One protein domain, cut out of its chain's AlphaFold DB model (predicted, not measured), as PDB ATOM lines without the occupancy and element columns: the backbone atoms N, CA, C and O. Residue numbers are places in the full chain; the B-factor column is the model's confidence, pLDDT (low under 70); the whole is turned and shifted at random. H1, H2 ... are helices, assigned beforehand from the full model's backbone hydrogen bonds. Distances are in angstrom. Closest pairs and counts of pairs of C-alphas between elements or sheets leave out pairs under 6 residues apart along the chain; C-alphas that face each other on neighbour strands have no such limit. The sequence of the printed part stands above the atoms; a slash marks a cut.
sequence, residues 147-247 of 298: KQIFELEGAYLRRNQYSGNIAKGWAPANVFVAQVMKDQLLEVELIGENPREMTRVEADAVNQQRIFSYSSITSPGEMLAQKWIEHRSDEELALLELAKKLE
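This is residues 147 to 247 of the 298 residues of an uncharacterized protein of Thraustotheca clavata (UniProt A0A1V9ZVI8). The longest helix, H2, makes one end of a loose, elongated string of helices; H1 and H3 pack together in the middle, and H4 and then H5 follow toward the other end. The printed part has 101 residues with five named helices, H1 to H5 in chain order, and no named strand: all helix. The radius of gyration of the C-alphas is 16.8 A; they span 53 by 31 by 24 A.

Find C-alpha 175 at (208.888, 125.258, 143.199); from there H2 runs 24.1 A to residue 191. H1 is residues 147 to 159, H3 200 to 207, H4 220 to 230; H5, 234 to 247, ends at (226.492, 85.197, 172.446).

H2 touches no helix. H1 touches H3 with residues 154 to 158 alone, at a steep tilt of 61 degrees; their closest C-alphas, Leu 157 and Val 206, are 6.2 A apart. H1 and H4 only just touch, only at their ends, with 3 pairs of C-alphas within 8 A, the closest Lys 147 and Pro 220, 6.7 A. H4 and H5 are close but not clearly touching: C-alphas 227 and 237, their closest, are 7.6 A apart. In the five helices every O i to N i+4 pair is within hydrogen-bond range.

The printed part has no cut; links H1 to H2 and H3 to H4 are long. Look for pLDDT under 70 at residues 171 to 196, 220 to 234 and 237.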
ATOM      1  N   LYS A 147     226.120 100.465 156.975       86.94
ATOM      2  CA  LYS A 147     226.453 101.733 157.633       86.94
ATOM      3  C   LYS A 147     226.564 102.876 156.621       86.94
ATOM      4  O   LYS A 147     226.012 103.953 156.852       86.94
ATOM      5  N   GLN A 148     227.223 102.641 155.489       91.94
ATOM      6  CA  GLN A 148     227.355 103.638 154.428       91.94
ATOM      7  C   GLN A 148     225.989 104.034 153.846       91.94
ATOM      8  O   GLN A 148     225.719 105.226 153.671       91.94
ATOM      9  N   ILE A 149     225.101 103.064 153.596       93.38
ATOM     10  CA  ILE A 149     223.722 103.314 153.151       93.38
ATOM     11  C   ILE A 149     222.997 104.185 154.176       93.38
ATOM     12  O   ILE A 149     222.386 105.189 153.804       93.38
ATOM     13  N   PHE A 150     223.112 103.856 155.465       90.31
ATOM     14  CA  PHE A 150     222.497 104.641 156.528       90.31
ATOM     15  C   PHE A 150     223.020 106.087 156.551       90.31
ATOM     16  O   PHE A 150     222.251 107.042 156.659       90.31
ATOM     17  N   GLU A 151     224.318 106.313 156.415       87.62
ATOM     18  CA  GLU A 151     224.865 107.674 156.416       87.62
ATOM     19  C   GLU A 151     224.417 108.478 155.185       87.62
ATOM     20  O   GLU A 151     223.913 109.603 155.325       87.62
ATOM     21  N   LEU A 152     224.522 107.878 153.995       92.62
ATOM     22  CA  LEU A 152     224.169 108.511 152.724       92.62
ATOM     23  C   LEU A 152     222.676 108.815 152.620       92.62
ATOM     24  O   LEU A 152     222.300 109.933 152.260       92.62
ATOM     25  N   GLU A 153     221.818 107.860 152.979       94.12
ATOM     26  CA  GLU A 153     220.368 108.048 152.971       94.12
ATOM     27  C   GLU A 153     219.960 109.171 153.930       94.12
ATOM     28  O   GLU A 153     219.153 110.036 153.586       94.12
ATOM     29  N   GLY A 154     220.588 109.227 155.106       89.31
ATOM     30  CA  GLY A 154     220.351 110.286 156.080       89.31
ATOM     31  C   GLY A 154     220.733 111.658 155.547       89.31
ATOM     32  O   GLY A 154     219.938 112.595 155.616       89.31
ATOM     33  N   ALA A 155     221.942 111.783 154.998       87.81
ATOM     34  CA  ALA A 155     222.414 113.033 154.412       87.81
ATOM     35  C   ALA A 155     221.521 113.485 153.246       87.81
ATOM     36  O   ALA A 155     221.141 114.656 153.174       87.81
ATOM     37  N   TYR A 156     221.133 112.554 152.371       92.44
ATOM     38  CA  TYR A 156     220.249 112.825 151.241       92.44
ATOM     39  C   TYR A 156     218.864 113.308 151.686       92.44
ATOM     40  O   TYR A 156     218.373 114.313 151.166       92.44
ATOM     41  N   LEU A 157     218.242 112.628 152.653       92.00
ATOM     42  CA  LEU A 157     216.905 112.979 153.137       92.00
ATOM     43  C   LEU A 157     216.885 114.329 153.859       92.00
ATOM     44  O   LEU A 157     215.928 115.081 153.677       92.00
ATOM     45  N   ARG A 158     217.939 114.666 154.617       88.19
ATOM     46  CA  ARG A 158     218.073 115.991 155.251       88.19
ATOM     47  C   ARG A 158     218.180 117.103 154.209       88.19
ATOM     48  O   ARG A 158     217.441 118.078 154.285       88.19
ATOM     49  N   ARG A 159     219.037 116.932 153.192       84.69
ATOM     50  CA  ARG A 159     219.180 117.918 152.103       84.69
ATOM     51  C   ARG A 159     217.896 118.080 151.285       84.69
ATOM     52  O   ARG A 159     217.581 119.181 150.855       84.69
ATOM     53  N   ASN A 160     217.140 116.998 151.096       86.69
ATOM     54  CA  ASN A 160     215.926 116.983 150.273       86.69
ATOM     55  C   ASN A 160     214.630 116.947 151.094       86.69
ATOM     56  O   ASN A 160     213.603 116.425 150.647       86.69
ATOM     57  N   GLN A 161     214.645 117.486 152.313       84.19
ATOM     58  CA  GLN A 161     213.465 117.462 153.175       84.19
ATOM     59  C   GLN A 161     212.295 118.270 152.584       84.19
ATOM     60  O   GLN A 161     211.136 117.876 152.779       84.19
ATOM     61  N   TYR A 162     212.605 119.343 151.842       81.12
ATOM     62  CA  TYR A 162     211.650 120.328 151.311       81.12
ATOM     63  C   TYR A 162     211.445 120.268 149.786       81.12
ATOM     64  O   TYR A 162     210.408 120.710 149.298       81.12
ATOM     65  N   SER A 163     212.396 119.710 149.028       79.81
ATOM     66  CA  SER A 163     212.367 119.623 147.554       79.81
ATOM     67  C   SER A 163     211.579 118.423 147.006       79.81
ATOM     68  O   SER A 163     211.440 118.279 145.793       79.81
ATOM     69  N   GLY A 164     211.033 117.579 147.886       84.44
ATOM     70  CA  GLY A 164     210.525 116.258 147.515       84.44
ATOM     71  C   GLY A 164     211.665 115.242 147.430       84.44
ATOM     72  O   GLY A 164     212.813 115.581 147.158       84.44
ATOM     73  N   ASN A 165     211.368 113.980 147.722       90.81
ATOM     74  CA  ASN A 165     212.372 112.918 147.731       90.81
ATOM     75  C   ASN A 165     211.736 111.577 147.355       90.81
ATOM     76  O   ASN A 165     210.519 111.480 147.214       90.81
ATOM     77  N   ILE A 166     212.555 110.536 147.207       92.12
ATOM     78  CA  ILE A 166     212.084 109.207 146.795       92.12
ATOM     79  C   ILE A 166     211.065 108.600 147.771       92.12
ATOM     80  O   ILE A 166     210.161 107.892 147.340       92.12
ATOM     81  N   ALA A 167     211.149 108.928 149.065       91.06
ATOM     82  CA  ALA A 167     210.227 108.432 150.084       91.06
ATOM     83  C   ALA A 167     208.887 109.198 150.106       91.06
ATOM     84  O   ALA A 167     207.832 108.600 150.306       91.06
ATOM     85  N   LYS A 168     208.902 110.520 149.889       88.31
ATOM     86  CA  LYS A 168     207.706 111.390 149.886       88.31
ATOM     87  C   LYS A 168     207.061 111.538 148.501       88.31
ATOM     88  O   LYS A 168     205.926 112.006 148.404       88.31
ATOM     89  N   GLY A 169     207.780 111.165 147.446       87.12
ATOM     90  CA  GLY A 169     207.468 111.476 146.056       87.12
ATOM     91  C   GLY A 169     207.896 112.892 145.644       87.12
ATOM     92  O   GLY A 169     208.031 113.800 146.464       87.12
ATOM     93  N   TRP A 170     208.063 113.080 144.333       83.81
ATOM     94  CA  TRP A 170     208.339 114.369 143.682       83.81
ATOM     95  C   TRP A 170     207.057 115.028 143.154       83.81
ATOM     96  O   TRP A 170     207.060 115.633 142.082       83.81
ATOM     97  N   ALA A 171     205.929 114.879 143.870       64.62
ATOM     98  CA  ALA A 171     204.729 115.682 143.591       64.62
ATOM     99  C   ALA A 171     205.156 117.148 143.460       64.62
ATOM    100  O   ALA A 171     206.069 117.493 144.206       64.62
ATOM    101  N   PRO A 172     204.559 117.963 142.557       60.88
ATOM    102  CA  PRO A 172     205.113 119.242 142.110       60.88
ATOM    103  C   PRO A 172     205.491 120.058 143.332       60.88
ATOM    104  O   PRO A 172     204.639 120.681 143.968       60.88
ATOM    105  N   ALA A 173     206.761 119.930 143.718       56.06
ATOM    106  CA  ALA A 173     207.275 120.527 144.921       56.06
ATOM    107  C   ALA A 173     207.028 121.991 144.663       56.06
ATOM    108  O   ALA A 173     207.398 122.444 143.581       56.06
ATOM    109  N   ASN A 174     206.290 122.670 145.548       57.69
ATOM    110  CA  ASN A 174     206.001 124.090 145.395       57.69
ATOM    111  C   ASN A 174     207.330 124.748 145.039       57.69
ATOM    112  O   ASN A 174     208.181 124.886 145.915       57.69
ATOM    113  N   VAL A 175     207.539 125.036 143.749       61.53
ATOM    114  CA  VAL A 175     208.888 125.258 143.199       61.53
ATOM    115  C   VAL A 175     209.505 126.451 143.916       61.53
ATOM    116  O   VAL A 175     210.689 126.478 144.206       61.53
ATOM    117  N   PHE A 176     208.629 127.350 144.354       58.81
ATOM    118  CA  PHE A 176     208.870 128.444 145.266       58.81
ATOM    119  C   PHE A 176     209.493 128.057 146.622       58.81
ATOM    120  O   PHE A 176     210.488 128.649 147.007       58.81
ATOM    121  N   VAL A 177     208.960 127.073 147.355       64.88
ATOM    122  CA  VAL A 177     209.508 126.662 148.668       64.88
ATOM    123  C   VAL A 177     210.865 125.988 148.498       64.88
ATOM    124  O   VAL A 177     211.777 126.256 149.272       64.88
ATOM    125  N   ALA A 178     211.018 125.157 147.464       65.44
ATOM    126  CA  ALA A 178     212.302 124.538 147.151       65.44
ATOM    127  C   ALA A 178     213.343 125.588 146.726       65.44
ATOM    128  O   ALA A 178     214.478 125.512 147.178       65.44
ATOM    129  N   GLN A 179     212.953 126.584 145.920       69.62
ATOM    130  CA  GLN A 179     213.829 127.675 145.489       69.62
ATOM    131  C   GLN A 179     214.242 128.563 146.670       69.62
ATOM    132  O   GLN A 179     215.427 128.753 146.888       69.62
ATOM    133  N   VAL A 180     213.291 129.014 147.495       69.38
ATOM    134  CA  VAL A 180     213.571 129.867 148.664       69.38
ATOM    135  C   VAL A 180     214.429 129.142 149.704       69.38
ATOM    136  O   VAL A 180     215.322 129.745 150.290       69.38
ATOM    137  N   MET A 181     214.201 127.845 149.931       67.94
ATOM    138  CA  MET A 181     215.046 127.055 150.835       67.94
ATOM    139  C   MET A 181     216.423 126.769 150.241       67.94
ATOM    140  O   MET A 181     217.389 126.715 150.989       67.94
ATOM    141  N   LYS A 182     216.528 126.604 148.919       69.56
ATOM    142  CA  LYS A 182     217.814 126.450 148.234       69.56
ATOM    143  C   LYS A 182     218.628 127.739 148.302       69.56
ATOM    144  O   LYS A 182     219.814 127.660 148.586       69.56
ATOM    145  N   ASP A 183     217.986 128.890 148.122       67.88
ATOM    146  CA  ASP A 183     218.620 130.203 148.246       67.88
ATOM    147  C   ASP A 183     219.080 130.447 149.699       67.88
ATOM    148  O   ASP A 183     220.215 130.865 149.913       67.88
ATOM    149  N   GLN A 184     218.277 130.061 150.703       65.00
ATOM    150  CA  GLN A 184     218.700 130.093 152.113       65.00
ATOM    151  C   GLN A 184     219.824 129.099 152.431       65.00
ATOM    152  O   GLN A 184     220.708 129.417 153.222       65.00
ATOM    153  N   LEU A 185     219.823 127.900 151.839       65.06
ATOM    154  CA  LEU A 185     220.916 126.940 152.027       65.06
ATOM    155  C   LEU A 185     222.223 127.465 151.425       65.06
ATOM    156  O   LEU A 185     223.274 127.297 152.033       65.06
ATOM    157  N   LEU A 186     222.145 128.106 150.256       69.38
ATOM    158  CA  LEU A 186     223.300 128.702 149.591       69.38
ATOM    159  C   LEU A 186     223.859 129.875 150.408       69.38
ATOM    160  O   LEU A 186     225.072 130.003 150.540       69.38
ATOM    161  N   GLU A 187     222.988 130.700 150.999       62.88
ATOM    162  CA  GLU A 187     223.401 131.746 151.944       62.88
ATOM    163  C   GLU A 187     224.088 131.153 153.180       62.88
ATOM    164  O   GLU A 187     225.136 131.649 153.585       62.88
ATOM    165  N   VAL A 188     223.567 130.061 153.748       58.84
ATOM    166  CA  VAL A 188     224.182 129.387 154.906       58.84
ATOM    167  C   VAL A 188     225.545 128.775 154.550       58.84
ATOM    168  O   VAL A 188     226.492 128.916 155.324       58.84
ATOM    169  N   GLU A 189     225.688 128.167 153.367       62.91
ATOM    170  CA  GLU A 189     226.980 127.665 152.871       62.91
ATOM    171  C   GLU A 189     228.002 128.795 152.663       62.91
ATOM    172  O   GLU A 189     229.189 128.597 152.927       62.91
ATOM    173  N   LEU A 190     227.560 129.991 152.252       64.94
ATOM    174  CA  LEU A 190     228.434 131.163 152.109       64.94
ATOM    175  C   LEU A 190     228.838 131.794 153.449       64.94
ATOM    176  O   LEU A 190     229.921 132.370 153.543       64.94
ATOM    177  N   ILE A 191     227.982 131.718 154.470       64.56
ATOM    178  CA  ILE A 191     228.234 132.339 155.780       64.56
ATOM    179  C   ILE A 191     229.160 131.462 156.643       64.56
ATOM    180  O   ILE A 191     229.771 131.952 157.593       64.56
ATOM    181  N   GLY A 192     229.325 130.176 156.311       52.72
ATOM    182  CA  GLY A 192     230.148 129.246 157.092       52.72
ATOM    183  C   GLY A 192     229.569 128.946 158.480       52.72
ATOM    184  O   GLY A 192     230.215 128.288 159.296       52.72
ATOM    185  N   GLU A 193     228.348 129.410 158.755       54.44
ATOM    186  CA  GLU A 193     227.599 129.022 159.937       54.44
ATOM    187  C   GLU A 193     227.114 127.587 159.755       54.44
ATOM    188  O   GLU A 193     226.494 127.230 158.752       54.44
ATOM    189  N   ASN A 194     227.429 126.752 160.744       49.12
ATOM    190  CA  ASN A 194     226.977 125.370 160.812       49.12
ATOM    191  C   ASN A 194     225.458 125.344 160.544       49.12
ATOM    192  O   ASN A 194     224.735 126.111 161.194       49.12
ATOM    193  N   PRO A 195     224.953 124.524 159.599       58.75
ATOM    194  CA  PRO A 195     223.526 124.476 159.314       58.75
ATOM    195  C   PRO A 195     222.776 124.266 160.624       58.75
ATOM    196  O   PRO A 195     223.199 123.439 161.436       58.75
ATOM    197  N   ARG A 196     221.700 125.043 160.838       65.88
ATOM    198  CA  ARG A 196     220.890 124.984 162.064       65.88
ATOM    199  C   ARG A 196     220.725 123.531 162.482       65.88
ATOM    200  O   ARG A 196     220.214 122.731 161.693       65.88
ATOM    201  N   GLU A 197     221.176 123.214 163.696       71.25
ATOM    202  CA  GLU A 197     221.029 121.875 164.247       71.25
ATOM    203  C   GLU A 197     219.572 121.449 164.086       71.25
ATOM    204  O   GLU A 197     218.643 122.128 164.533       71.25
ATOM    205  N   MET A 198     219.387 120.352 163.355       75.56
ATOM    206  CA  MET A 198     218.072 119.813 163.063       75.56
ATOM    207  C   MET A 198     217.378 119.509 164.385       75.56
ATOM    208  O   MET A 198     217.954 118.863 165.266       75.56
ATOM    209  N   THR A 199     216.133 119.961 164.535       85.19
ATOM    210  CA  THR A 199     215.400 119.670 165.767       85.19
ATOM    211  C   THR A 199     215.234 118.159 165.911       85.19
ATOM    212  O   THR A 199     215.123 117.434 164.920       85.19
ATOM    213  N   ARG A 200     215.173 117.657 167.150       79.56
ATOM    214  CA  ARG A 200     214.991 116.217 167.408       79.56
ATOM    215  C   ARG A 200     213.801 115.638 166.630       79.56
ATOM    216  O   ARG A 200     213.921 114.589 166.017       79.56
ATOM    217  N   VAL A 201     212.699 116.385 166.565       83.25
ATOM    218  CA  VAL A 201     211.480 115.999 165.835       83.25
ATOM    219  C   VAL A 201     211.716 115.879 164.324       83.25
ATOM    220  O   VAL A 201     211.171 114.983 163.681       83.25
ATOM    221  N   GLU A 202     212.524 116.760 163.737       84.62
ATOM    222  CA  GLU A 202     212.871 116.688 162.314       84.62
ATOM    223  C   GLU A 202     213.828 115.532 162.025       84.62
ATOM    224  O   GLU A 202     213.620 114.810 161.049       84.62
ATOM    225  N   ALA A 203     214.821 115.308 162.889       84.12
ATOM    226  CA  ALA A 203     215.738 114.177 162.772       84.12
ATOM    227  C   ALA A 203     214.980 112.844 162.831       84.12
ATOM    228  O   ALA A 203     215.225 111.938 162.031       84.12
ATOM    229  N   ASP A 204     213.994 112.765 163.717       86.50
ATOM    230  CA  ASP A 204     213.093 111.631 163.863       86.50
ATOM    231  C   ASP A 204     212.218 111.424 162.615       86.50
ATOM    232  O   ASP A 204     212.114 110.311 162.094       86.50
ATOM    233  N   ALA A 205     211.650 112.501 162.066       87.38
ATOM    234  CA  ALA A 205     210.869 112.442 160.830       87.38
ATOM    235  C   ALA A 205     211.713 112.023 159.612       87.38
ATOM    236  O   ALA A 205     211.214 111.320 158.729       87.38
ATOM    237  N   VAL A 206     212.980 112.444 159.554       89.00
ATOM    238  CA  VAL A 206     213.947 111.985 158.546       89.00
ATOM    239  C   VAL A 206     214.249 110.505 158.743       89.00
ATOM    240  O   VAL A 206     214.218 109.746 157.777       89.00
ATOM    241  N   ASN A 207     214.473 110.072 159.985       88.69
ATOM    242  CA  ASN A 207     214.747 108.672 160.288       88.69
ATOM    243  C   ASN A 207     213.590 107.753 159.896       88.69
ATOM    244  O   ASN A 207     213.850 106.658 159.418       88.69
ATOM    245  N   GLN A 208     212.334 108.185 160.012       89.00
ATOM    246  CA  GLN A 208     211.167 107.403 159.571       89.00
ATOM    247  C   GLN A 208     211.078 107.209 158.048       89.00
ATOM    248  O   GLN A 208     210.351 106.337 157.582       89.00
ATOM    249  N   GLN A 209     211.792 108.014 157.257       92.06
ATOM    250  CA  GLN A 209     211.746 107.975 155.788       92.06
ATOM    251  C   GLN A 209     212.863 107.128 155.165       92.06
ATOM    252  O   GLN A 209     212.995 107.104 153.943       92.06
ATOM    253  N   ARG A 210     213.669 106.451 155.990       93.56
ATOM    254  CA  ARG A 210     214.850 105.685 155.571       93.56
ATOM    255  C   ARG A 210     214.505 104.309 154.999       93.56
ATOM    256  O   ARG A 210     214.782 103.275 155.601       93.56
ATOM    257  N   ILE A 211     213.844 104.296 153.851       93.31
ATOM    258  CA  ILE A 211     213.355 103.075 153.204       93.31
ATOM    259  C   ILE A 211     214.466 102.067 152.868       93.31
ATOM    260  O   ILE A 211     214.205 100.868 152.923       93.31
ATOM    261  N   PHE A 212     215.686 102.515 152.553       94.44
ATOM    262  CA  PHE A 212     216.794 101.609 152.231       94.44
ATOM    263  C   PHE A 212     217.390 101.010 153.499       94.44
ATOM    264  O   PHE A 212     217.557  99.795 153.585       94.44
ATOM    265  N   SER A 213     217.619 101.835 154.522       92.44
ATOM    266  CA  SER A 213     218.138 101.362 155.807       92.44
ATOM    267  C   SER A 213     217.207 100.345 156.472       92.44
ATOM    268  O   SER A 213     217.700  99.405 157.082       92.44
ATOM    269  N   TYR A 214     215.884 100.496 156.350       89.00
ATOM    270  CA  TYR A 214     214.915  99.538 156.909       89.00
ATOM    271  C   TYR A 214     214.608  98.346 155.996       89.00
ATOM    272  O   TYR A 214     213.790  97.502 156.350       89.00
ATOM    273  N   SER A 215     215.214  98.271 154.807       90.50
ATOM    274  CA  SER A 215     215.042  97.105 153.930       90.50
ATOM    275  C   SER A 215     215.903  95.911 154.354       90.50
ATOM    276  O   SER A 215     215.618  94.786 153.949       90.50
ATOM    277  N   SER A 216     216.923  96.149 155.186       87.81
ATOM    278  CA  SER A 216     217.748  95.106 155.792       87.81
ATOM    279  C   SER A 216     217.364  94.892 157.254       87.81
ATOM    280  O   SER A 216     217.289  95.850 158.023       87.81
ATOM    281  N   ILE A 217     217.199  93.621 157.632       81.31
ATOM    282  CA  ILE A 217     216.898  93.209 159.009       81.31
ATOM    283  C   ILE A 217     218.089  93.317 159.965       81.31
ATOM    284  O   ILE A 217     217.938  93.342 161.185       81.31
ATOM    285  N   THR A 218     219.298  93.362 159.411       78.94
ATOM    286  CA  THR A 218     220.558  93.463 160.157       78.94
ATOM    287  C   THR A 218     221.075  94.890 160.252       78.94
ATOM    288  O   THR A 218     221.985  95.165 161.032       78.94
ATOM    289  N   SER A 219     220.465  95.805 159.501       73.81
ATOM    290  CA  SER A 219     220.940  97.172 159.368       73.81
ATOM    291  C   SER A 219     220.839  97.959 160.683       73.81
ATOM    292  O   SER A 219     219.871  97.812 161.440       73.81
ATOM    293  N   PRO A 220     221.768  98.904 160.926       66.44
ATOM    294  CA  PRO A 220     221.662  99.884 162.009       66.44
ATOM    295  C   PRO A 220     220.331 100.655 162.019       66.44
ATOM    296  O   PRO A 220     219.870 101.098 163.073       66.44
ATOM    297  N   GLY A 221     219.695 100.797 160.851       61.06
ATOM    298  CA  GLY A 221     218.340 101.318 160.727       61.06
ATOM    299  C   GLY A 221     217.348 100.494 161.539       61.06
ATOM    300  O   GLY A 221     216.632 101.063 162.354       61.06
ATOM    301  N   GLU A 222     217.347  99.169 161.412       66.69
ATOM    302  CA  GLU A 222     216.428  98.306 162.160       66.69
ATOM    303  C   GLU A 222     216.587  98.447 163.679       66.69
ATOM    304  O   GLU A 222     215.587  98.585 164.379       66.69
ATOM    305  N   MET A 223     217.817  98.526 164.196       65.69
ATOM    306  CA  MET A 223     218.066  98.778 165.627       65.69
ATOM    307  C   MET A 223     217.422 100.095 166.099       65.69
ATOM    308  O   MET A 223     216.818 100.161 167.173       65.69
ATOM    309  N   LEU A 224     217.492 101.147 165.277       64.50
ATOM    310  CA  LEU A 224     216.829 102.424 165.557       64.50
ATOM    311  C   LEU A 224     215.303 102.347 165.389       64.50
ATOM    312  O   LEU A 224     214.586 102.985 166.160       64.50
ATOM    313  N   ALA A 225     214.788 101.563 164.440       61.16
ATOM    314  CA  ALA A 225     213.350 101.301 164.321       61.16
ATOM    315  C   ALA A 225     212.817 100.513 165.520       61.16
ATOM    316  O   ALA A 225     211.754 100.856 166.032       61.16
ATOM    317  N   GLN A 226     213.549  99.512 166.008       61.84
ATOM    318  CA  GLN A 226     213.203  98.775 167.224       61.84
ATOM    319  C   GLN A 226     213.184  99.715 168.431       61.84
ATOM    320  O   GLN A 226     212.197  99.731 169.162       61.84
ATOM    321  N   LYS A 227     214.176 100.610 168.567       62.91
ATOM    322  CA  LYS A 227     214.161 101.684 169.580       62.91
ATOM    323  C   LYS A 227     212.862 102.495 169.552       62.91
ATOM    324  O   LYS A 227     212.289 102.823 170.590       62.91
ATOM    325  N   TRP A 228     212.411 102.825 168.346       58.97
ATOM    326  CA  TRP A 228     211.216 103.623 168.096       58.97
ATOM    327  C   TRP A 228     209.913 102.883 168.383       58.97
ATOM    328  O   TRP A 228     209.012 103.447 169.002       58.97
ATOM    329  N   ILE A 229     209.806 101.639 167.920       60.72
ATOM    330  CA  ILE A 229     208.606 100.809 168.052       60.72
ATOM    331  C   ILE A 229     208.437 100.334 169.498       60.72
ATOM    332  O   ILE A 229     207.313 100.265 169.994       60.72
ATOM    333  N   GLU A 230     209.538 100.039 170.186       65.94
ATOM    334  CA  GLU A 230     209.519  99.435 171.519       65.94
ATOM    335  C   GLU A 230     209.678 100.456 172.658       65.94
ATOM    336  O   GLU A 230     209.602 100.072 173.821       65.94
ATOM    337  N   HIS A 231     209.877 101.750 172.359       59.81
ATOM    338  CA  HIS A 231     210.216 102.782 173.355       59.81
ATOM    339  C   HIS A 231     211.417 102.407 174.246       59.81
ATOM    340  O   HIS A 231     211.519 102.883 175.379       59.81
ATOM    341  N   ARG A 232     212.329 101.566 173.745       59.25
ATOM    342  CA  ARG A 232     213.487 101.113 174.520       59.25
ATOM    343  C   ARG A 232     214.446 102.265 174.792       59.25
ATOM    344  O   ARG A 232     214.723 103.093 173.915       59.25
ATOM    345  N   SER A 233     214.931 102.336 176.028       68.75
ATOM    346  CA  SER A 233     215.908 103.349 176.433       68.75
ATOM    347  C   SER A 233     217.278 103.064 175.801       68.75
ATOM    348  O   SER A 233     217.566 101.949 175.368       68.75
ATOM    349  N   ASP A 234     218.145 104.080 175.736       65.75
ATOM    350  CA  ASP A 234     219.530 103.912 175.263       65.75
ATOM    351  C   ASP A 234     220.309 102.857 176.071       65.75
ATOM    352  O   ASP A 234     221.142 102.142 175.517       65.75
ATOM    353  N   GLU A 235     219.986 102.704 177.357       75.12
ATOM    354  CA  GLU A 235     220.577 101.682 178.227       75.12
ATOM    355  C   GLU A 235     220.165 100.258 177.827       75.12
ATOM    356  O   GLU A 235     221.000  99.355 177.816       75.12
ATOM    357  N   GLU A 236     218.904 100.041 177.446       72.81
ATOM    358  CA  GLU A 236     218.423  98.715 177.033       72.81
ATOM    359  C   GLU A 236     219.048  98.258 175.709       72.81
ATOM    360  O   GLU A 236     219.333  97.072 175.533       72.81
ATOM    361  N   LEU A 237     219.317  99.189 174.792       69.12
ATOM    362  CA  LEU A 237     220.033  98.889 173.550       69.12
ATOM    363  C   LEU A 237     221.497  98.533 173.796       69.12
ATOM    364  O   LEU A 237     221.988  97.569 173.210       69.12
ATOM    365  N   ALA A 238     222.174  99.266 174.683       78.19
ATOM    366  CA  ALA A 238     223.546  98.946 175.064       78.19
ATOM    367  C   ALA A 238     223.634  97.545 175.696       78.19
ATOM    368  O   ALA A 238     224.552  96.783 175.387       78.19
ATOM    369  N   LEU A 239     222.648  97.169 176.518       80.88
ATOM    370  CA  LEU A 239     222.555  95.827 177.099       80.88
ATOM    371  C   LEU A 239     222.306  94.740 176.045       80.88
ATOM    372  O   LEU A 239     222.905  93.671 176.136       80.88
ATOM    373  N   LEU A 240     221.476  94.999 175.031       76.19
ATOM    374  CA  LEU A 240     221.238  94.053 173.933       76.19
ATOM    375  C   LEU A 240     222.467  93.864 173.042       76.19
ATOM    376  O   LEU A 240     222.757  92.743 172.624       76.19
ATOM    377  N   GLU A 241     223.206  94.936 172.758       80.19
ATOM    378  CA  GLU A 241     224.459  94.837 172.005       80.19
ATOM    379  C   GLU A 241     225.515  94.054 172.796       80.19
ATOM    380  O   GLU A 241     226.222  93.216 172.233       80.19
ATOM    381  N   LEU A 242     225.581  94.269 174.113       85.19
ATOM    382  CA  LEU A 242     226.464  93.522 175.007       85.19
ATOM    383  C   LEU A 242     226.057  92.041 175.083       85.19
ATOM    384  O   LEU A 242     226.921  91.173 174.990       85.19
ATOM    385  N   ALA A 243     224.758  91.740 175.146       79.88
ATOM    386  CA  ALA A 243     224.247  90.369 175.106       79.88
ATOM    387  C   ALA A 243     224.594  89.660 173.786       79.88
ATOM    388  O   ALA A 243     225.098  88.542 173.813       79.88
ATOM    389  N   LYS A 244     224.434  90.329 172.633       80.88
ATOM    390  CA  LYS A 244     224.855  89.777 171.331       80.88
ATOM    391  C   LYS A 244     226.368  89.566 171.241       80.88
ATOM    392  O   LYS A 244     226.813  88.583 170.649       80.88
ATOM    393  N   LYS A 245     227.175  90.463 171.818       82.06
ATOM    394  CA  LYS A 245     228.635  90.279 171.904       82.06
ATOM    395  C   LYS A 245     229.002  89.062 172.751       82.06
ATOM    396  O   LYS A 245     229.884  88.313 172.361       82.06
ATOM    397  N   LEU A 246     228.288  88.827 173.852       81.62
ATOM    398  CA  LEU A 246     228.483  87.639 174.686       81.62
ATOM    399  C   LEU A 246     228.040  86.346 173.985       81.62
ATOM    400  O   LEU A 246     228.717  85.337 174.115       81.62
ATOM    401  N   GLU A 247     226.949  86.368 173.216       78.56
ATOM    402  CA  GLU A 247     226.492  85.197 172.446       78.56
ATOM    403  C   GLU A 247     227.390  84.868 171.242       78.56
ATOM    404  O   GLU A 247     227.412  83.727 170.780       78.56
TER     405      GLU A 247